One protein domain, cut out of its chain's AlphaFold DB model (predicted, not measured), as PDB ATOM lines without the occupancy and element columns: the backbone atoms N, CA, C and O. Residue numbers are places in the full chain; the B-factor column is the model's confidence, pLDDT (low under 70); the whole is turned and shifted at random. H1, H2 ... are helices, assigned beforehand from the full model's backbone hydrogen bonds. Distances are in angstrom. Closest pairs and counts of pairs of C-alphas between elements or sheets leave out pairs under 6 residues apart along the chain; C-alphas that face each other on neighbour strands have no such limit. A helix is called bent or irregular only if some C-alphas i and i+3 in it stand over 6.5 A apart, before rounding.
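Overview. This is residues 200 to 295 of the 852 residues of an uncharacterized protein of Acidobacteria bacterium (UniProt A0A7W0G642). A slender rod is built along one long helix, H3: the helical hairpin of H1 and H2 packs on its residues 249 to 260, and farther along it the short helices H4 and H5 fold back on residues 263 to 274. The two groups follow one another along H3, and the whole is long and narrow. The printed part has 96 residues with five named helices, in the order H1 H2 H3 H4 H5, and no named strand; the class is all helix. It is loose, with a radius of gyration of the C-alphas of 16.7 A, and the C-alphas span 59 by 21 by 14 A.

Along the chain. H3, the longest helix, has residues 247 to 275 and measures 41.8 A from first to last C-alpha, from (113.993, 126.610, 172.227) to (113.560, 101.626, 138.737). H1, residues 200 to 223, measures 34.1 A and begins with C-alpha 200 at (117.629, 146.652, 170.508). H2, residues 227 to 243, measures 25.5 A. H4, residues 279 to 285, measures 9.8 A. H5, residues 287 to 292, measures 10.2 A and ends with C-alpha 292 at (103.020, 118.999, 145.686); it is irregular, with C-alphas 288 and 291 7.3 A apart.

Arrangement. H3 is the hub, touching the four other helices. H2 and H3 form a hairpin and touch at a shallow tilt of 29 degrees, opposite ways; their closest C-alphas, of Gln 241 and Thr 249, are 5.4 A apart. H1 and H2 form another, at a shallow tilt of 17 degrees, with the C-alphas of Ala 215 and Ala 233 closest at 4.1 A. H1 touches H3 with residues 212 to 219 alone, the closest C-alphas being those of Val 212 and Thr 249 at 7.0 A. H1, H2 and H3 are an up and down bundle, each helix running against the one before it. H3 and H4 form a third hairpin, at a shallow tilt of 14 degrees, with the C-alphas of Val 270 and Ala 282 closest at 4.7 A. H5 touches H3 at a steep tilt of 67 degrees, only just short of about perpendicular; the closest C-alphas, of Val 263 and Ile 289, are 6.4 A apart. H2 and H4 are apart. In H1, H3 and H4 every O i to N i+4 pair is within hydrogen-bond range; in H2 it is 11 of 13, and in H5 0 of 2, beside 2 of 3 O i to N i+3 pairs.

Size, cuts and confidence. The C-alphas farthest apart, of Gly 200 and Asp 277, are 59.3 A apart. The printed part has no cut, and its four links between helices are tight. The mean pLDDT of the printed part is 94.1, and no printed residue is under 70.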
ATOM      1  N   GLY A 200     117.162 147.697 171.428       89.19
ATOM      2  CA  GLY A 200     117.629 146.652 170.508       89.19
ATOM      3  C   GLY A 200     117.313 145.218 170.952       89.19
ATOM      4  O   GLY A 200     116.888 144.411 170.135       89.19
ATOM      5  N   GLY A 201     117.434 144.900 172.248       90.62
ATOM      6  CA  GLY A 201     117.108 143.559 172.762       90.62
ATOM      7  C   GLY A 201     115.625 143.185 172.619       90.62
ATOM      8  O   GLY A 201     115.288 142.047 172.287       90.62
ATOM      9  N   GLU A 202     114.732 144.155 172.812       93.44
ATOM     10  CA  GLU A 202     113.292 143.963 172.641       93.44
ATOM     11  C   GLU A 202     112.910 143.913 171.159       93.44
ATOM     12  O   GLU A 202     112.169 143.024 170.746       93.44
ATOM     13  N   ALA A 203     113.491 144.798 170.342       91.69
ATOM     14  CA  ALA A 203     113.307 144.801 168.894       91.69
ATOM     15  C   ALA A 203     113.778 143.485 168.251       91.69
ATOM     16  O   ALA A 203     113.056 142.920 167.438       91.69
ATOM     17  N   ASN A 204     114.926 142.937 168.669       92.75
ATOM     18  CA  ASN A 204     115.400 141.624 168.218       92.75
ATOM     19  C   ASN A 204     114.451 140.494 168.637       92.75
ATOM     20  O   ASN A 204     114.200 139.581 167.855       92.75
ATOM     21  N   THR A 205     113.878 140.558 169.844       93.56
ATOM     22  CA  THR A 205     112.895 139.559 170.301       93.56
ATOM     23  C   THR A 205     111.628 139.599 169.440       93.56
ATOM     24  O   THR A 205     111.191 138.561 168.949       93.56
ATOM     25  N   LEU A 206     111.086 140.792 169.175       93.56
ATOM     26  CA  LEU A 206     109.892 140.968 168.342       93.56
ATOM     27  C   LEU A 206     110.153 140.657 166.856       93.56
ATOM     28  O   LEU A 206     109.284 140.099 166.185       93.56
ATOM     29  N   MET A 207     111.351 140.952 166.346       93.19
ATOM     30  CA  MET A 207     111.785 140.557 165.002       93.19
ATOM     31  C   MET A 207     111.873 139.035 164.869       93.19
ATOM     32  O   MET A 207     111.385 138.473 163.886       93.19
ATOM     33  N   ARG A 208     112.455 138.356 165.866       94.00
ATOM     34  CA  ARG A 208     112.483 136.891 165.935       94.00
ATOM     35  C   ARG A 208     111.068 136.327 165.930       94.00
ATOM     36  O   ARG A 208     110.794 135.421 165.149       94.00
ATOM     37  N   ASP A 209     110.165 136.862 166.751       93.62
ATOM     38  CA  ASP A 209     108.771 136.401 166.817       93.62
ATOM     39  C   ASP A 209     108.056 136.554 165.464       93.62
ATOM     40  O   ASP A 209     107.355 135.637 165.026       93.62
ATOM     41  N   ALA A 210     108.282 137.673 164.764       92.25
ATOM     42  CA  ALA A 210     107.764 137.891 163.415       92.25
ATOM     43  C   ALA A 210     108.326 136.866 162.411       92.25
ATOM     44  O   ALA A 210     107.558 136.252 161.673       92.25
ATOM     45  N   LEU A 211     109.640 136.603 162.428       94.00
ATOM     46  CA  LEU A 211     110.272 135.581 161.581       94.00
ATOM     47  C   LEU A 211     109.739 134.168 161.865       94.00
ATOM     48  O   LEU A 211     109.481 133.416 160.925       94.00
ATOM     49  N   VAL A 212     109.525 133.811 163.137       94.94
ATOM     50  CA  VAL A 212     108.922 132.527 163.536       94.94
ATOM     51  C   VAL A 212     107.492 132.411 163.017       94.94
ATOM     52  O   VAL A 212     107.127 131.370 162.468       94.94
ATOM     53  N   ALA A 213     106.678 133.462 163.150       93.50
ATOM     54  CA  ALA A 213     105.319 133.477 162.614       93.50
ATOM     55  C   ALA A 213     105.317 133.302 161.086       93.50
ATOM     56  O   ALA A 213     104.551 132.504 160.550       93.50
ATOM     57  N   CYS A 214     106.228 133.981 160.392       93.94
ATOM     58  CA  CYS A 214     106.394 133.862 158.951       93.94
ATOM     59  C   CYS A 214     106.824 132.463 158.501       93.94
ATOM     60  O   CYS A 214     106.246 131.917 157.565       93.94
ATOM     61  N   ALA A 215     107.797 131.857 159.181       95.44
ATOM     62  CA  ALA A 215     108.246 130.501 158.884       95.44
ATOM     63  C   ALA A 215     107.159 129.449 159.162       95.44
ATOM     64  O   ALA A 215     107.040 128.478 158.419       95.44
ATOM     65  N   ARG A 216     106.330 129.644 160.198       95.44
ATOM     66  CA  ARG A 216     105.157 128.792 160.457       95.44
ATOM     67  C   ARG A 216     104.100 128.933 159.367       95.44
ATOM     68  O   ARG A 216     103.605 127.921 158.893       95.44
ATOM     69  N   ASN A 217     103.813 130.155 158.921       94.25
ATOM     70  CA  ASN A 217     102.891 130.386 157.807       94.25
ATOM     71  C   ASN A 217     103.379 129.725 156.508       94.25
ATOM     72  O   ASN A 217     102.573 129.168 155.766       94.25
ATOM     73  N   ASP A 218     104.687 129.752 156.237       94.81
ATOM     74  CA  ASP A 218     105.263 129.021 155.104       94.81
ATOM     75  C   ASP A 218     105.143 127.504 155.282       94.81
ATOM     76  O   ASP A 218     104.800 126.800 154.338       94.81
ATOM     77  N   LEU A 219     105.385 126.986 156.491       95.25
ATOM     78  CA  LEU A 219     105.232 125.561 156.783       95.25
ATOM     79  C   LEU A 219     103.770 125.103 156.639       95.25
ATOM     80  O   LEU A 219     103.515 124.007 156.142       95.25
ATOM     81  N   ASP A 220     102.809 125.957 156.993       94.75
ATOM     82  CA  ASP A 220     101.384 125.743 156.727       94.75
ATOM     83  C   ASP A 220     101.077 125.786 155.223       94.75
ATOM     84  O   ASP A 220     100.265 124.999 154.732       94.75
ATOM     85  N   GLY A 221     101.718 126.690 154.474       92.69
ATOM     86  CA  GLY A 221     101.652 126.736 153.011       92.69
ATOM     87  C   GLY A 221     102.177 125.449 152.374       92.69
ATOM     88  O   GLY A 221     101.527 124.870 151.503       92.69
ATOM     89  N   PHE A 222     103.293 124.938 152.891       95.88
ATOM     90  CA  PHE A 222     103.836 123.637 152.530       95.88
ATOM     91  C   PHE A 222     102.852 122.512 152.859       95.88
ATOM     92  O   PHE A 222     102.497 121.747 151.973       95.88
ATOM     93  N   ALA A 223     102.296 122.449 154.069       92.81
ATOM     94  CA  ALA A 223     101.299 121.433 154.415       92.81
ATOM     95  C   ALA A 223     100.056 121.452 153.493       92.81
ATOM     96  O   ALA A 223      99.392 120.427 153.333       92.81
ATOM     97  N   LYS A 224      99.758 122.599 152.864       93.69
ATOM     98  CA  LYS A 224      98.677 122.787 151.880       93.69
ATOM     99  C   LYS A 224      99.068 122.476 150.430       93.69
ATOM    100  O   LYS A 224      98.201 122.548 149.564       93.69
ATOM    101  N   GLY A 225     100.323 122.121 150.155       93.56
ATOM    102  CA  GLY A 225     100.782 121.702 148.829       93.56
ATOM    103  C   GLY A 225     101.775 122.623 148.132       93.56
ATOM    104  O   GLY A 225     102.176 122.297 147.019       93.56
ATOM    105  N   ASP A 226     102.204 123.734 148.740       93.25
ATOM    106  CA  ASP A 226     103.248 124.584 148.153       93.25
ATOM    107  C   ASP A 226     104.644 124.107 148.567       93.25
ATOM    108  O   ASP A 226     105.181 124.488 149.606       93.25
ATOM    109  N   TYR A 227     105.264 123.280 147.727       93.19
ATOM    110  CA  TYR A 227     106.615 122.778 147.979       93.19
ATOM    111  C   TYR A 227     107.651 123.907 148.101       93.19
ATOM    112  O   TYR A 227     108.599 123.798 148.877       93.19
ATOM    113  N   THR A 228     107.461 125.027 147.391       92.75
ATOM    114  CA  THR A 228     108.405 126.157 147.436       92.75
ATOM    115  C   THR A 228     108.388 126.881 148.782       92.75
ATOM    116  O   THR A 228     109.383 127.504 149.163       92.75
ATOM    117  N   ALA A 229     107.293 126.760 149.539       93.88
ATOM    118  CA  ALA A 229     107.177 127.337 150.868       93.88
ATOM    119  C   ALA A 229     108.112 126.659 151.882       93.88
ATOM    120  O   ALA A 229     108.558 127.310 152.821       93.88
ATOM    121  N   LEU A 230     108.500 125.396 151.674       95.00
ATOM    122  CA  LEU A 230     109.412 124.704 152.589       95.00
ATOM    123  C   LEU A 230     110.796 125.366 152.652       95.00
ATOM    124  O   LEU A 230     111.348 125.557 153.738       95.00
ATOM    125  N   GLU A 231     111.328 125.790 151.502       93.25
ATOM    126  CA  GLU A 231     112.612 126.496 151.448       93.25
ATOM    127  C   GLU A 231     112.508 127.892 152.082       93.25
ATOM    128  O   GLU A 231     113.395 128.309 152.826       93.25
ATOM    129  N   LYS A 232     111.384 128.595 151.882       93.94
ATOM    130  CA  LYS A 232     111.123 129.877 152.559       93.94
ATOM    131  C   LYS A 232     111.052 129.708 154.077       93.94
ATOM    132  O   LYS A 232     111.718 130.456 154.797       93.94
ATOM    133  N   ALA A 233     110.341 128.683 154.554       95.75
ATOM    134  CA  ALA A 233     110.254 128.348 155.971       95.75
ATOM    135  C   ALA A 233     111.650 128.118 156.558       95.75
ATOM    136  O   ALA A 233     111.982 128.677 157.603       95.75
ATOM    137  N   ARG A 234     112.495 127.350 155.854       96.00
ATOM    138  CA  ARG A 234     113.880 127.068 156.249       96.00
ATOM    139  C   ARG A 234     114.728 128.336 156.330       96.00
ATOM    140  O   ARG A 234     115.384 128.558 157.348       96.00
ATOM    141  N   LEU A 235     114.704 129.176 155.295       94.81
ATOM    142  CA  LEU A 235     115.457 130.434 155.264       94.81
ATOM    143  C   LEU A 235     115.030 131.372 156.403       94.81
ATOM    144  O   LEU A 235     115.876 131.958 157.080       94.81
ATOM    145  N   ARG A 236     113.722 131.492 156.658       94.19
ATOM    146  CA  ARG A 236     113.186 132.351 157.724       94.19
ATOM    147  C   ARG A 236     113.448 131.793 159.121       94.19
ATOM    148  O   ARG A 236     113.792 132.569 160.006       94.19
ATOM    149  N   ALA A 237     113.361 130.478 159.316       95.81
ATOM    150  CA  ALA A 237     113.729 129.830 160.575       95.81
ATOM    151  C   ALA A 237     115.224 130.003 160.883       95.81
ATOM    152  O   ALA A 237     115.574 130.384 161.997       95.81
ATOM    153  N   GLY A 238     116.096 129.832 159.882       95.00
ATOM    154  CA  GLY A 238     117.532 130.091 160.021       95.00
ATOM    155  C   GLY A 238     117.832 131.548 160.387       95.00
ATOM    156  O   GLY A 238     118.630 131.813 161.285       95.00
ATOM    157  N   ARG A 239     117.130 132.507 159.765       94.00
ATOM    158  CA  ARG A 239     117.216 133.927 160.145       94.00
ATOM    159  C   ARG A 239     116.721 134.169 161.570       94.00
ATOM    160  O   ARG A 239     117.400 134.865 162.320       94.00
ATOM    161  N   ALA A 240     115.589 133.584 161.968       94.06
ATOM    162  CA  ALA A 240     115.059 133.705 163.327       94.06
ATOM    163  C   ALA A 240     116.086 133.222 164.360       94.06
ATOM    164  O   ALA A 240     116.361 133.933 165.325       94.06
ATOM    165  N   GLN A 241     116.703 132.068 164.096       94.38
ATOM    166  CA  GLN A 241     117.744 131.487 164.937       94.38
ATOM    167  C   GLN A 241     119.003 132.369 164.995       94.38
ATOM    168  O   GLN A 241     119.584 132.529 166.063       94.38
ATOM    169  N   SER A 242     119.402 133.011 163.888       93.50
ATOM    170  CA  SER A 242     120.533 133.957 163.900       93.50
ATOM    171  C   SER A 242     120.258 135.245 164.685       93.50
ATOM    172  O   SER A 242     121.193 135.844 165.211       93.50
ATOM    173  N   VAL A 243     118.992 135.674 164.775       91.88
ATOM    174  CA  VAL A 243     118.594 136.824 165.603       91.88
ATOM    175  C   VAL A 243     118.619 136.429 167.080       91.88
ATOM    176  O   VAL A 243     119.089 137.200 167.917       91.88
ATOM    177  N   ARG A 244     118.114 135.231 167.402       91.75
ATOM    178  CA  ARG A 244     118.158 134.649 168.745       91.75
ATOM    179  C   ARG A 244     117.976 133.134 168.673       91.75
ATOM    180  O   ARG A 244     116.915 132.669 168.269       91.75
ATOM    181  N   ASP A 245     118.985 132.391 169.122       93.88
ATOM    182  CA  ASP A 245     118.932 130.932 169.231       93.88
ATOM    183  C   ASP A 245     118.318 130.542 170.580       93.88
ATOM    184  O   ASP A 245     118.933 130.693 171.637       93.88
ATOM    185  N   ASP A 246     117.062 130.115 170.542       93.38
ATOM    186  CA  ASP A 246     116.311 129.630 171.697       93.38
ATOM    187  C   ASP A 246     115.409 128.443 171.339       93.38
ATOM    188  O   ASP A 246     115.231 128.112 170.162       93.38
ATOM    189  N   ASP A 247     114.811 127.820 172.359       95.06
ATOM    190  CA  ASP A 247     113.993 126.610 172.227       95.06
ATOM    191  C   ASP A 247     112.929 126.719 171.123       95.06
ATOM    192  O   ASP A 247     112.677 125.753 170.403       95.06
ATOM    193  N   VAL A 248     112.323 127.900 170.938       94.44
ATOM    194  CA  VAL A 248     111.277 128.119 169.926       94.44
ATOM    195  C   VAL A 248     111.853 128.010 168.515       94.44
ATOM    196  O   VAL A 248     111.269 127.344 167.656       94.44
ATOM    197  N   THR A 249     112.990 128.659 168.261       94.38
ATOM    198  CA  THR A 249     113.659 128.606 166.951       94.38
ATOM    199  C   THR A 249     114.252 127.226 166.664       94.38
ATOM    200  O   THR A 249     114.120 126.732 165.544       94.38
ATOM    201  N   GLN A 250     114.796 126.543 167.678       94.31
ATOM    202  CA  GLN A 250     115.316 125.179 167.547       94.31
ATOM    203  C   GLN A 250     114.203 124.174 167.220       94.31
ATOM    204  O   GLN A 250     114.332 123.391 166.276       94.31
ATOM    205  N   GLN A 251     113.072 124.233 167.934       95.19
ATOM    206  CA  GLN A 251     111.904 123.386 167.661       95.19
ATOM    207  C   GLN A 251     111.331 123.615 166.257       95.19
ATOM    208  O   GLN A 251     110.940 122.659 165.581       95.19
ATOM    209  N   LEU A 252     111.296 124.868 165.793       95.56
ATOM    210  CA  LEU A 252     110.856 125.203 164.440       95.56
ATOM    211  C   LEU A 252     111.778 124.584 163.377       95.56
ATOM    212  O   LEU A 252     111.286 123.939 162.451       95.56
ATOM    213  N   THR A 253     113.099 124.712 163.531       95.50
ATOM    214  CA  THR A 253     114.079 124.109 162.613       95.50
ATOM    215  C   THR A 253     113.963 122.581 162.581       95.50
ATOM    216  O   THR A 253     113.989 121.986 161.501       95.50
ATOM    217  N   VAL A 254     113.757 121.933 163.735       96.06
ATOM    218  CA  VAL A 254     113.487 120.484 163.813       96.06
ATOM    219  C   VAL A 254     112.202 120.118 163.067       96.06
ATOM    220  O   VAL A 254     112.201 119.163 162.292       96.06
ATOM    221  N   SER A 255     111.129 120.893 163.241       94.31
ATOM    222  CA  SER A 255     109.839 120.648 162.579       94.31
ATOM    223  C   SER A 255     109.949 120.748 161.053       94.31
ATOM    224  O   SER A 255     109.455 119.880 160.334       94.31
ATOM    225  N   ILE A 256     110.656 121.766 160.552       96.06
ATOM    226  CA  ILE A 256     110.925 121.950 159.115       96.06
ATOM    227  C   ILE A 256     111.753 120.781 158.566       96.06
ATOM    228  O   ILE A 256     111.439 120.239 157.506       96.06
ATOM    229  N   ARG A 257     112.779 120.337 159.300       95.81
ATOM    230  CA  ARG A 257     113.607 119.192 158.901       95.81
ATOM    231  C   ARG A 257     112.800 117.896 158.821       95.81
ATOM    232  O   ARG A 257     112.912 117.174 157.837       95.81
ATOM    233  N   GLN A 258     111.963 117.615 159.818       95.56
ATOM    234  CA  GLN A 258     111.093 116.433 159.813       95.56
ATOM    235  C   GLN A 258     110.104 116.452 158.639       95.56
ATOM    236  O   GLN A 258     109.827 115.408 158.041       95.56
ATOM    237  N   ALA A 259     109.585 117.633 158.293       93.25
ATOM    238  CA  ALA A 259     108.716 117.825 157.139       93.25
ATOM    239  C   ALA A 259     109.438 117.503 155.816       93.25
ATOM    240  O   ALA A 259     108.904 116.739 155.006       93.25
ATOM    241  N   GLN A 260     110.670 117.996 155.643       94.00
ATOM    242  CA  GLN A 260     111.533 117.687 154.495       94.00
ATOM    243  C   GLN A 260     111.838 116.181 154.401       94.00
ATOM    244  O   GLN A 260     111.544 115.552 153.387       94.00
ATOM    245  N   GLU A 261     112.321 115.565 155.486       94.25
ATOM    246  CA  GLU A 261     112.680 114.136 155.531       94.25
ATOM    247  C   GLU A 261     111.493 113.205 155.227       94.25
ATOM    248  O   GLU A 261     111.666 112.084 154.740       94.25
ATOM    249  N   LYS A 262     110.261 113.623 155.536       92.81
ATOM    250  CA  LYS A 262     109.055 112.863 155.185       92.81
ATOM    251  C   LYS A 262     108.809 112.863 153.675       92.81
ATOM    252  O   LYS A 262     108.438 111.826 153.129       92.81
ATOM    253  N   VAL A 263     109.000 114.007 153.019       93.81
ATOM    254  CA  VAL A 263     108.812 114.140 151.571       93.81
ATOM    255  C   VAL A 263     109.933 113.449 150.803       93.81
ATOM    256  O   VAL A 263     109.641 112.710 149.862       93.81
ATOM    257  N   ASP A 264     111.180 113.595 151.248       93.12
ATOM    258  CA  ASP A 264     112.334 112.964 150.601       93.12
ATOM    259  C   ASP A 264     112.242 111.435 150.639       93.12
ATOM    260  O   ASP A 264     112.376 110.790 149.603       93.12
ATOM    261  N   ARG A 265     111.879 110.844 151.786       93.19
ATOM    262  CA  ARG A 265     111.669 109.387 151.883       93.19
ATOM    263  C   ARG A 265     110.577 108.879 150.947       93.19
ATOM    264  O   ARG A 265     110.730 107.824 150.337       93.19
ATOM    265  N   ALA A 266     109.465 109.606 150.833       93.12
ATOM    266  CA  ALA A 266     108.392 109.227 149.917       93.12
ATOM    267  C   ALA A 266     108.854 109.323 148.455       93.12
ATOM    268  O   ALA A 266     108.568 108.432 147.660       93.12
ATOM    269  N   ARG A 267     109.623 110.361 148.104       94.94
ATOM    270  CA  ARG A 267     110.221 110.501 146.774       94.94
ATOM    271  C   ARG A 267     111.175 109.345 146.460       94.94
ATOM    272  O   ARG A 267     111.052 108.746 145.397       94.94
ATOM    273  N   GLU A 268     112.089 109.011 147.367       94.62
ATOM    274  CA  GLU A 268     113.039 107.901 147.197       94.62
ATOM    275  C   GLU A 268     112.316 106.566 146.967       94.62
ATOM    276  O   GLU A 268     112.698 105.796 146.085       94.62
ATOM    277  N   GLN A 269     111.225 106.316 147.700       94.81
ATOM    278  CA  GLN A 269     110.379 105.137 147.489       94.81
ATOM    279  C   GLN A 269     109.759 105.115 146.087       94.81
ATOM    280  O   GLN A 269     109.784 104.076 145.427       94.81
ATOM    281  N   VAL A 270     109.234 106.246 145.602       94.69
ATOM    282  CA  VAL A 270     108.685 106.348 144.238       94.69
ATOM    283  C   VAL A 270     109.770 106.079 143.193       94.69
ATOM    284  O   VAL A 270     109.548 105.286 142.277       94.69
ATOM    285  N   GLU A 271     110.955 106.675 143.346       94.56
ATOM    286  CA  GLU A 271     112.089 106.458 142.440       94.56
ATOM    287  C   GLU A 271     112.531 104.985 142.415       94.56
ATOM    288  O   GLU A 271     112.800 104.440 141.343       94.56
ATOM    289  N   GLN A 272     112.562 104.311 143.567       96.00
ATOM    290  CA  GLN A 272     112.895 102.887 143.656       96.00
ATOM    291  C   GLN A 272     111.861 102.001 142.940       96.00
ATOM    292  O   GLN A 272     112.239 101.073 142.219       96.00
ATOM    293  N   MET A 273     110.566 102.279 143.110       96.19
ATOM    294  CA  MET A 273     109.502 101.522 142.437       96.19
ATOM    295  C   MET A 273     109.539 101.729 140.920       96.19
ATOM    296  O   MET A 273     109.378 100.772 140.166       96.19
ATOM    297  N   ILE A 274     109.845 102.949 140.468       94.62
ATOM    298  CA  ILE A 274     110.062 103.259 139.049       94.62
ATOM    299  C   ILE A 274     111.250 102.479 138.477       94.62
ATOM    300  O   ILE A 274     111.134 101.915 137.397       94.62
ATOM    301  N   ARG A 275     112.377 102.387 139.196       94.69
ATOM    302  CA  ARG A 275     113.560 101.626 138.737       94.69
ATOM    303  C   ARG A 275     113.332 100.116 138.637       94.69
ATOM    304  O   ARG A 275     114.149  99.430 138.035       94.69
ATOM    305  N   THR A 276     112.284  99.599 139.273       95.75
ATOM    306  CA  THR A 276     111.939  98.168 139.284       95.75
ATOM    307  C   THR A 276     110.701  97.856 138.437       95.75
ATOM    308  O   THR A 276     110.124  96.784 138.590       95.75
ATOM    309  N   ASP A 277     110.278  98.790 137.575       94.75
ATOM    310  CA  ASP A 277     109.094  98.699 136.709       94.75
ATOM    311  C   ASP A 277     107.776  98.410 137.460       94.75
ATOM    312  O   ASP A 277     106.782  97.949 136.894       94.75
ATOM    313  N   ARG A 278     107.726  98.714 138.764       96.06
ATOM    314  CA  ARG A 278     106.539  98.549 139.615       96.06
ATOM    315  C   ARG A 278     105.673  99.804 139.563       96.06
ATOM    316  O   ARG A 278     105.517 100.519 140.551       96.06
ATOM    317  N   TRP A 279     105.116 100.091 138.388       96.19
ATOM    318  CA  TRP A 279     104.448 101.366 138.093       96.19
ATOM    319  C   TRP A 279     103.250 101.674 138.999       96.19
ATOM    320  O   TRP A 279     103.122 102.796 139.485       96.19
ATOM    321  N   ASP A 280     102.391 100.688 139.272       94.88
ATOM    322  CA  ASP A 280     101.243 100.877 140.169       94.88
ATOM    323  C   ASP A 280     101.673 101.148 141.612       94.88
ATOM    324  O   ASP A 280     101.110 102.022 142.274       94.88
ATOM    325  N   ASP A 281     102.710 100.451 142.080       94.75
ATOM    326  CA  ASP A 281     103.267 100.664 143.412       94.75
ATOM    327  C   ASP A 281     103.946 102.031 143.517       94.75
ATOM    328  O   ASP A 281     103.802 102.699 144.537       94.75
ATOM    329  N   ALA A 282     104.610 102.497 142.454       95.81
ATOM    330  CA  ALA A 282     105.166 103.847 142.382       95.81
ATOM    331  C   ALA A 282     104.070 104.921 142.485       95.81
ATOM    332  O   ALA A 282     104.211 105.888 143.234       95.81
ATOM    333  N   ILE A 283     102.950 104.740 141.775       95.06
ATOM    334  CA  ILE A 283     101.803 105.658 141.837       95.06
ATOM    335  C   ILE A 283     101.204 105.685 143.249       95.06
ATOM    336  O   ILE A 283     100.877 106.762 143.753       95.06
ATOM    337  N   ASN A 284     101.081 104.522 143.895       93.88
ATOM    338  CA  ASN A 284     100.566 104.410 145.260       93.88
ATOM    339  C   ASN A 284     101.534 105.023 146.287       93.88
ATOM    340  O   ASN A 284     101.100 105.764 147.170       93.88
ATOM    341  N   ALA A 285     102.841 104.788 146.144       93.50
ATOM    342  CA  ALA A 285     103.880 105.370 146.992       93.50
ATOM    343  C   ALA A 285     103.943 106.903 146.880       93.50
ATOM    344  O   ALA A 285     104.284 107.577 147.848       93.50
ATOM    345  N   ALA A 286     103.546 107.472 145.736       93.88
ATOM    346  CA  ALA A 286     103.486 108.918 145.535       93.88
ATOM    347  C   ALA A 286     102.289 109.593 146.232       93.88
ATOM    348  O   ALA A 286     102.251 110.822 146.315       93.88
ATOM    349  N   ALA A 287     101.311 108.837 146.749       91.81
ATOM    350  CA  ALA A 287     100.097 109.397 147.348       91.81
ATOM    351  C   ALA A 287     100.355 110.459 148.446       91.81
ATOM    352  O   ALA A 287      99.712 111.510 148.386       91.81
ATOM    353  N   PRO A 288     101.307 110.284 149.389       91.44
ATOM    354  CA  PRO A 288     101.585 111.276 150.433       91.44
ATOM    355  C   PRO A 288     102.188 112.589 149.916       91.44
ATOM    356  O   PRO A 288     102.129 113.597 150.615       91.44
ATOM    357  N   ILE A 289     102.785 112.578 148.718       94.69
ATOM    358  CA  ILE A 289     103.478 113.731 148.121       94.69
ATOM    359  C   ILE A 289     102.763 114.285 146.884       94.69
ATOM    360  O   ILE A 289     103.168 115.306 146.337       94.69
ATOM    361  N   LYS A 290     101.646 113.675 146.476       93.62
ATOM    362  CA  LYS A 290     100.840 114.101 145.324       93.62
ATOM    363  C   LYS A 290     100.341 115.548 145.440       93.62
ATOM    364  O   LYS A 290     100.155 116.219 144.430       93.62
ATOM    365  N   VAL A 291     100.153 116.042 146.664       95.12
ATOM    366  CA  VAL A 291      99.719 117.422 146.933       95.12
ATOM    367  C   VAL A 291     100.695 118.471 146.372       95.12
ATOM    368  O   VAL A 291     100.283 119.582 146.068       95.12
ATOM    369  N   TYR A 292     101.961 118.101 146.153       94.56
ATOM    370  CA  TYR A 292     103.020 118.999 145.686       94.56
ATOM    371  C   TYR A 292     103.183 119.060 144.163       94.56
ATOM    372  O   TYR A 292     104.030 119.811 143.680       94.56
ATOM    373  N   LEU A 293     102.414 118.282 143.386       92.44
ATOM    374  CA  LEU A 293     102.616 118.150 141.933       92.44
ATOM    375  C   LEU A 293     102.576 119.493 141.182       92.44
ATOM    376  O   LEU A 293     103.299 119.664 140.205       92.44
ATOM    377  N   SER A 294     101.767 120.455 141.632       91.31
ATOM    378  CA  SER A 294     101.651 121.773 140.988       91.31
ATOM    379  C   SER A 294     102.875 122.666 141.194       91.31
ATOM    380  O   SER A 294     103.165 123.505 140.348       91.31
ATOM    381  N   THR A 295     103.591 122.498 142.306       92.06
ATOM    382  CA  THR A 295     104.731 123.348 142.693       92.06
ATOM    383  C   THR A 295     106.075 122.627 142.626       92.06
ATOM    384  O   THR A 295     107.113 123.252 142.822       92.06
TER     385      THR A 295